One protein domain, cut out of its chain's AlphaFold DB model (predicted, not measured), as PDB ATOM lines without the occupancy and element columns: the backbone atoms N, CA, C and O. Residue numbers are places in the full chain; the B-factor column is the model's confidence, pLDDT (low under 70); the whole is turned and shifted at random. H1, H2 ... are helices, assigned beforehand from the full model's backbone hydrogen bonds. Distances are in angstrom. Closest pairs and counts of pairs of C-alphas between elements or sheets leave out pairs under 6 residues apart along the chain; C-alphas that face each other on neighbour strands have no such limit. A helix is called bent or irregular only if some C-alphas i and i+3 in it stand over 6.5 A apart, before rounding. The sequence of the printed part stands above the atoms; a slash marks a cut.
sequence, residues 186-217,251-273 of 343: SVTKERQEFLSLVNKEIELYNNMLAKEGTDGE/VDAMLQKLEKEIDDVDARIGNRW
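Overview. This is residues 186 to 217 and 251 to 273 of the 343 residues of the protein "EF-hand domain-containing protein" of Zea mays (UniProt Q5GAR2). Two long single helices, H1 and H2, make an open V whose arms are apart along their whole length. The narrow side lies where the printed part begins and ends, the C-alphas of Ser 186 and Trp 273 being 10.2 A apart, and the wide side lies at the cut. The printed part has 55 residues with two named helices, H1 then H2, and no named strand; its class is all helix. It is extended, with a radius of gyration of the C-alphas of 17.6 A and spans of 58 by 29 by 6 A.

Along the chain. After Ser 186 and Val 187, H1 covers residues 188 to 211, 34.1 A from first to last C-alpha. It begins with C-alpha 188 at (27.627, -20.082, 36.771) and ends with C-alpha 211 at (-6.216, -24.533, 36.476). Residues 212 to 217 follow, up to the cut. H2 covers residues 251 to 273, 32.4 A long, and ends with C-alpha 273 at (40.072, -21.432, 32.670).

Arrangement. H1 and H2 are apart, with no C-alpha of the one within 8 A of the other. Residues 186 to 217, of which 188 to 211 belong to H1, stand free, and so does H2, residues 251 to 273. In H1 every O i to N i+4 pair is within hydrogen-bond range; in H2 18 of 19 are. Neither helix is bent.

Size, cuts and confidence. The two C-alphas farthest apart are those of Gly 216 and Arg 272, at 58.1 A. Residues 218 to 250 are not printed, and C-alphas 217 and 251 are 31.2 A apart across this cut. The link from H1 to H2 runs across it. The mean pLDDT of the printed part is 77.9; it is under 70 at residues 186 to 189, 209 to 217 and 269 to 273 of this predicted model.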
ATOM      1  N   SER A 186      32.462 -17.193  34.968       49.94
ATOM      2  CA  SER A 186      31.676 -15.970  34.723       49.94
ATOM      3  C   SER A 186      30.182 -16.278  34.588       49.94
ATOM      4  O   SER A 186      29.364 -15.423  34.883       49.94
ATOM      5  N   VAL A 187      29.835 -17.498  34.173       53.28
ATOM      6  CA  VAL A 187      28.506 -17.884  33.693       53.28
ATOM      7  C   VAL A 187      27.728 -18.707  34.725       53.28
ATOM      8  O   VAL A 187      26.535 -18.918  34.556       53.28
ATOM      9  N   THR A 188      28.327 -19.194  35.817       59.16
ATOM     10  CA  THR A 188      27.627 -20.082  36.771       59.16
ATOM     11  C   THR A 188      26.531 -19.355  37.534       59.16
ATOM     12  O   THR A 188      25.445 -19.910  37.687       59.16
ATOM     13  N   LYS A 189      26.773 -18.110  37.962       69.38
ATOM     14  CA  LYS A 189      25.742 -17.287  38.617       69.38
ATOM     15  C   LYS A 189      24.598 -16.971  37.654       69.38
ATOM     16  O   LYS A 189      23.437 -17.192  37.979       69.38
ATOM     17  N   GLU A 190      24.933 -16.576  36.432       74.50
ATOM     18  CA  GLU A 190      23.971 -16.249  35.375       74.50
ATOM     19  C   GLU A 190      23.167 -17.488  34.930       74.50
ATOM     20  O   GLU A 190      21.953 -17.417  34.741       74.50
ATOM     21  N   ARG A 191      23.807 -18.665  34.851       77.38
ATOM     22  CA  ARG A 191      23.170 -19.960  34.550       77.38
ATOM     23  C   ARG A 191      22.264 -20.421  35.689       77.38
ATOM     24  O   ARG A 191      21.190 -20.954  35.423       77.38
ATOM     25  N   GLN A 192      22.657 -20.200  36.942       75.31
ATOM     26  CA  GLN A 192      21.838 -20.515  38.114       75.31
ATOM     27  C   GLN A 192      20.601 -19.609  38.200       75.31
ATOM     28  O   GLN A 192      19.500 -20.093  38.478       75.31
ATOM     29  N   GLU A 193      20.754 -18.318  37.912       80.81
ATOM     30  CA  GLU A 193      19.641 -17.368  37.838       80.81
ATOM     31  C   GLU A 193      18.680 -17.715  36.697       80.81
ATOM     32  O   GLU A 193      17.465 -17.758  36.916       80.81
ATOM     33  N   PHE A 194      19.214 -18.061  35.521       86.00
ATOM     34  CA  PHE A 194      18.429 -18.537  34.383       86.00
ATOM     35  C   PHE A 194      17.662 -19.826  34.710       86.00
ATOM     36  O   PHE A 194      16.458 -19.886  34.479       86.00
ATOM     37  N   LEU A 195      18.307 -20.826  35.323       81.81
ATOM     38  CA  LEU A 195      17.655 -22.071  35.756       81.81
ATOM     39  C   LEU A 195      16.544 -21.819  36.784       81.81
ATOM     40  O   LEU A 195      15.480 -22.427  36.698       81.81
ATOM     41  N   SER A 196      16.747 -20.895  37.728       89.38
ATOM     42  CA  SER A 196      15.696 -20.477  38.667       89.38
ATOM     43  C   SER A 196      14.504 -19.846  37.937       89.38
ATOM     44  O   SER A 196      13.355 -20.115  38.288       89.38
ATOM     45  N   LEU A 197      14.763 -19.019  36.919       90.69
ATOM     46  CA  LEU A 197      13.718 -18.391  36.113       90.69
ATOM     47  C   LEU A 197      12.946 -19.421  35.279       90.69
ATOM     48  O   LEU A 197      11.721 -19.411  35.282       90.69
ATOM     49  N   VAL A 198      13.656 -20.343  34.626       91.94
ATOM     50  CA  VAL A 198      13.067 -21.433  33.837       91.94
ATOM     51  C   VAL A 198      12.216 -22.344  34.720       91.94
ATOM     52  O   VAL A 198      11.090 -22.661  34.354       91.94
ATOM     53  N   ASN A 199      12.692 -22.706  35.914       90.19
ATOM     54  CA  ASN A 199      11.917 -23.522  36.848       90.19
ATOM     55  C   ASN A 199      10.648 -22.805  37.334       90.19
ATOM     56  O   ASN A 199       9.591 -23.428  37.397       90.19
ATOM     57  N   LYS A 200      10.716 -21.492  37.603       93.31
ATOM     58  CA  LYS A 200       9.527 -20.681  37.930       93.31
ATOM     59  C   LYS A 200       8.531 -20.621  36.773       93.31
ATOM     60  O   LYS A 200       7.329 -20.690  37.007       93.31
ATOM     61  N   GLU A 201       9.010 -20.516  35.538       87.38
ATOM     62  CA  GLU A 201       8.157 -20.513  34.347       87.38
ATOM     63  C   GLU A 201       7.496 -21.883  34.135       87.38
ATOM     64  O   GLU A 201       6.295 -21.963  33.897       87.38
ATOM     65  N   ILE A 202       8.239 -22.979  34.317       91.25
ATOM     66  CA  ILE A 202       7.699 -24.347  34.280       91.25
ATOM     67  C   ILE A 202       6.631 -24.539  35.366       91.25
ATOM     68  O   ILE A 202       5.569 -25.097  35.094       91.25
ATOM     69  N   GLU A 203       6.866 -24.051  36.586       89.19
ATOM     70  CA  GLU A 203       5.861 -24.064  37.653       89.19
ATOM     71  C   GLU A 203       4.622 -23.233  37.296       89.19
ATOM     72  O   GLU A 203       3.502 -23.648  37.598       89.19
ATOM     73  N   LEU A 204       4.786 -22.085  36.632       85.81
ATOM     74  CA  LEU A 204       3.673 -21.269  36.144       85.81
ATOM     75  C   LEU A 204       2.871 -21.993  35.054       85.81
ATOM     76  O   LEU A 204       1.643 -22.025  35.151       85.81
ATOM     77  N   TYR A 205       3.529 -22.635  34.085       81.50
ATOM     78  CA  TYR A 205       2.871 -23.460  33.064       81.50
ATOM     79  C   TYR A 205       2.130 -24.649  33.678       81.50
ATOM     80  O   TYR A 205       0.965 -24.878  33.356       81.50
ATOM     81  N   ASN A 206       2.755 -25.371  34.608       87.00
ATOM     82  CA  ASN A 206       2.120 -26.491  35.304       87.00
ATOM     83  C   ASN A 206       0.908 -26.034  36.128       87.00
ATOM     84  O   ASN A 206      -0.125 -26.698  36.130       87.00
ATOM     85  N   ASN A 207       0.995 -24.873  36.782       82.69
ATOM     86  CA  ASN A 207      -0.127 -24.280  37.508       82.69
ATOM     87  C   ASN A 207      -1.249 -23.790  36.583       82.69
ATOM     88  O   ASN A 207      -2.416 -23.864  36.963       82.69
ATOM     89  N   MET A 208      -0.920 -23.272  35.399       72.81
ATOM     90  CA  MET A 208      -1.901 -22.845  34.402       72.81
ATOM     91  C   MET A 208      -2.630 -24.055  33.817       72.81
ATOM     92  O   MET A 208      -3.854 -24.092  33.859       72.81
ATOM     93  N   LEU A 209      -1.899 -25.101  33.421       67.19
ATOM     94  CA  LEU A 209      -2.472 -26.369  32.961       67.19
ATOM     95  C   LEU A 209      -3.328 -27.054  34.035       67.19
ATOM     96  O   LEU A 209      -4.379 -27.606  33.721       67.19
ATOM     97  N   ALA A 210      -2.924 -26.984  35.306       66.75
ATOM     98  CA  ALA A 210      -3.717 -27.513  36.414       66.75
ATOM     99  C   ALA A 210      -5.004 -26.705  36.681       66.75
ATOM    100  O   ALA A 210      -5.957 -27.247  37.237       66.75
ATOM    101  N   LYS A 211      -5.048 -25.420  36.304       64.69
ATOM    102  CA  LYS A 211      -6.216 -24.533  36.476       64.69
ATOM    103  C   LYS A 211      -7.109 -24.448  35.236       64.69
ATOM    104  O   LYS A 211      -8.275 -24.090  35.367       64.69
ATOM    105  N   GLU A 212      -6.585 -24.793  34.064       53.44
ATOM    106  CA  GLU A 212      -7.321 -24.886  32.796       53.44
ATOM    107  C   GLU A 212      -8.039 -26.241  32.638       53.44
ATOM    108  O   GLU A 212      -8.780 -26.462  31.691       53.44
ATOM    109  N   GLY A 213      -7.916 -27.131  33.625       54.19
ATOM    110  CA  GLY A 213      -8.877 -28.202  33.873       54.19
ATOM    111  C   GLY A 213     -10.100 -27.668  34.619       54.19
ATOM    112  O   GLY A 213     -10.270 -27.941  35.805       54.19
ATOM    113  N   THR A 214     -10.961 -26.888  33.959       61.22
ATOM    114  CA  THR A 214     -12.322 -26.724  34.497       61.22
ATOM    115  C   THR A 214     -13.075 -28.043  34.324       61.22
ATOM    116  O   THR A 214     -13.002 -28.673  33.272       61.22
ATOM    117  N   ASP A 215     -13.787 -28.465  35.371       57.78
ATOM    118  CA  ASP A 215     -14.466 -29.768  35.534       57.78
ATOM    119  C   ASP A 215     -15.303 -30.204  34.303       57.78
ATOM    120  O   ASP A 215     -15.403 -31.385  33.979       57.78
ATOM    121  N   GLY A 216     -15.822 -29.242  33.527       60.69
ATOM    122  CA  GLY A 216     -16.578 -29.500  32.294       60.69
ATOM    123  C   GLY A 216     -15.745 -29.921  31.071       60.69
ATOM    124  O   GLY A 216     -16.271 -30.577  30.171       60.69
ATOM    125  N   GLU A 217     -14.453 -29.590  31.009       59.31
ATOM    126  CA  GLU A 217     -13.593 -29.903  29.858       59.31
ATOM    127  C   GLU A 217     -13.030 -31.332  29.927       59.31
ATOM    128  O   GLU A 217     -12.900 -32.006  28.901       59.31
ATOM    129  N   VAL A 251      14.807 -38.101  18.649       93.12
ATOM    130  CA  VAL A 251      14.955 -36.753  19.216       93.12
ATOM    131  C   VAL A 251      15.621 -36.832  20.589       93.12
ATOM    132  O   VAL A 251      16.578 -36.099  20.817       93.12
ATOM    133  N   ASP A 252      15.225 -37.773  21.444       92.62
ATOM    134  CA  ASP A 252      15.842 -37.990  22.756       92.62
ATOM    135  C   ASP A 252      17.314 -38.394  22.624       92.62
ATOM    136  O   ASP A 252      18.180 -37.840  23.301       92.62
ATOM    137  N   ALA A 253      17.641 -39.282  21.681       94.38
ATOM    138  CA  ALA A 253      19.027 -39.635  21.384       94.38
ATOM    139  C   ALA A 253      19.844 -38.439  20.857       94.38
ATOM    140  O   ALA A 253      21.035 -38.317  21.153       94.38
ATOM    141  N   MET A 254      19.228 -37.548  20.071       92.31
ATOM    142  CA  MET A 254      19.874 -36.315  19.612       92.31
ATOM    143  C   MET A 254      20.090 -35.322  20.758       92.31
ATOM    144  O   MET A 254      21.161 -34.724  20.826       92.31
ATOM    145  N   LEU A 255      19.121 -35.176  21.664       93.56
ATOM    146  CA  LEU A 255      19.228 -34.310  22.838       93.56
ATOM    147  C   LEU A 255      20.305 -34.808  23.803       93.56
ATOM    148  O   LEU A 255      21.182 -34.032  24.157       93.56
ATOM    149  N   GLN A 256      20.330 -36.104  24.120       91.88
ATOM    150  CA  GLN A 256      21.379 -36.696  24.962       91.88
ATOM    151  C   GLN A 256      22.774 -36.531  24.356       91.88
ATOM    152  O   GLN A 256      23.759 -36.333  25.067       91.88
ATOM    153  N   LYS A 257      22.882 -36.608  23.025       94.81
ATOM    154  CA  LYS A 257      24.151 -36.375  22.339       94.81
ATOM    155  C   LYS A 257      24.591 -34.914  22.444       94.81
ATOM    156  O   LYS A 257      25.766 -34.670  22.687       94.81
ATOM    157  N   LEU A 258      23.672 -33.966  22.263       92.69
ATOM    158  CA  LEU A 258      23.964 -32.538  22.397       92.69
ATOM    159  C   LEU A 258      24.302 -32.161  23.841       92.69
ATOM    160  O   LEU A 258      25.245 -31.413  24.051       92.69
ATOM    161  N   GLU A 259      23.590 -32.712  24.822       90.56
ATOM    162  CA  GLU A 259      23.880 -32.523  26.246       90.56
ATOM    163  C   GLU A 259      25.289 -33.019  26.581       90.56
ATOM    164  O   GLU A 259      26.093 -32.272  27.127       90.56
ATOM    165  N   LYS A 260      25.656 -34.211  26.096       92.94
ATOM    166  CA  LYS A 260      27.016 -34.738  26.239       92.94
ATOM    167  C   LYS A 260      28.079 -33.885  25.534       92.94
ATOM    168  O   LYS A 260      29.161 -33.690  26.074       92.94
ATOM    169  N   GLU A 261      27.810 -33.402  24.321       92.38
ATOM    170  CA  GLU A 261      28.742 -32.521  23.604       92.38
ATOM    171  C   GLU A 261      28.923 -31.183  24.334       92.38
ATOM    172  O   GLU A 261      30.031 -30.646  24.355       92.38
ATOM    173  N   ILE A 262      27.862 -30.666  24.959       87.81
ATOM    174  CA  ILE A 262      27.915 -29.467  25.796       87.81
ATOM    175  C   ILE A 262      28.724 -29.745  27.063       87.81
ATOM    176  O   ILE A 262      29.620 -28.963  27.354       87.81
ATOM    177  N   ASP A 263      28.502 -30.865  27.750       84.81
ATOM    178  CA  ASP A 263      29.281 -31.248  28.934       84.81
ATOM    179  C   ASP A 263      30.771 -31.427  28.609       84.81
ATOM    180  O   ASP A 263      31.639 -30.957  29.345       84.81
ATOM    181  N   ASP A 264      31.097 -32.047  27.471       84.81
ATOM    182  CA  ASP A 264      32.478 -32.207  27.007       84.81
ATOM    183  C   ASP A 264      33.118 -30.847  26.664       84.81
ATOM    184  O   ASP A 264      34.313 -30.627  26.895       84.81
ATOM    185  N   VAL A 265      32.350 -29.911  26.095       83.56
ATOM    186  CA  VAL A 265      32.812 -28.545  25.808       83.56
ATOM    187  C   VAL A 265      32.978 -27.738  27.093       83.56
ATOM    188  O   VAL A 265      34.016 -27.093  27.241       83.56
ATOM    189  N   ASP A 266      32.038 -27.824  28.030       74.75
ATOM    190  CA  ASP A 266      32.099 -27.188  29.347       74.75
ATOM    191  C   ASP A 266      33.288 -27.730  30.143       74.75
ATOM    192  O   ASP A 266      34.051 -26.944  30.693       74.75
ATOM    193  N   ALA A 267      33.552 -29.038  30.114       77.06
ATOM    194  CA  ALA A 267      34.746 -29.619  30.723       77.06
ATOM    195  C   ALA A 267      36.032 -29.109  30.050       77.06
ATOM    196  O   ALA A 267      37.008 -28.767  30.712       77.06
ATOM    197  N   ARG A 268      36.062 -29.006  28.715       74.31
ATOM    198  CA  ARG A 268      37.237 -28.500  27.980       74.31
ATOM    199  C   ARG A 268      37.471 -27.002  28.157       74.31
ATOM    200  O   ARG A 268      38.615 -26.561  28.036       74.31
ATOM    201  N   ILE A 269      36.419 -26.212  28.345       69.62
ATOM    202  CA  ILE A 269      36.509 -24.773  28.608       69.62
ATOM    203  C   ILE A 269      36.840 -24.545  30.083       69.62
ATOM    204  O   ILE A 269      37.797 -23.830  30.360       69.62
ATOM    205  N   GLY A 270      36.148 -25.234  30.991       62.31
ATOM    206  CA  GLY A 270      36.394 -25.233  32.432       62.31
ATOM    207  C   GLY A 270      37.848 -25.557  32.754       62.31
ATOM    208  O   GLY A 270      38.550 -24.709  33.289       62.31
ATOM    209  N   ASN A 271      38.370 -26.683  32.256       61.53
ATOM    210  CA  ASN A 271      39.772 -27.076  32.458       61.53
ATOM    211  C   ASN A 271      40.796 -26.081  31.876       61.53
ATOM    212  O   ASN A 271      41.958 -26.090  32.274       61.53
ATOM    213  N   ARG A 272      40.412 -25.252  30.893       55.97
ATOM    214  CA  ARG A 272      41.294 -24.218  30.318       55.97
ATOM    215  C   ARG A 272      41.267 -22.905  31.089       55.97
ATOM    216  O   ARG A 272      42.205 -22.128  30.943       55.97
ATOM    217  N   TRP A 273      40.204 -22.633  31.838       58.44
ATOM    218  CA  TRP A 273      40.072 -21.432  32.670       58.44
ATOM    219  C   TRP A 273      40.434 -21.697  34.136       58.44
ATOM    220  O   TRP A 273      40.676 -20.762  34.890       58.44
TER     221      TRP A 273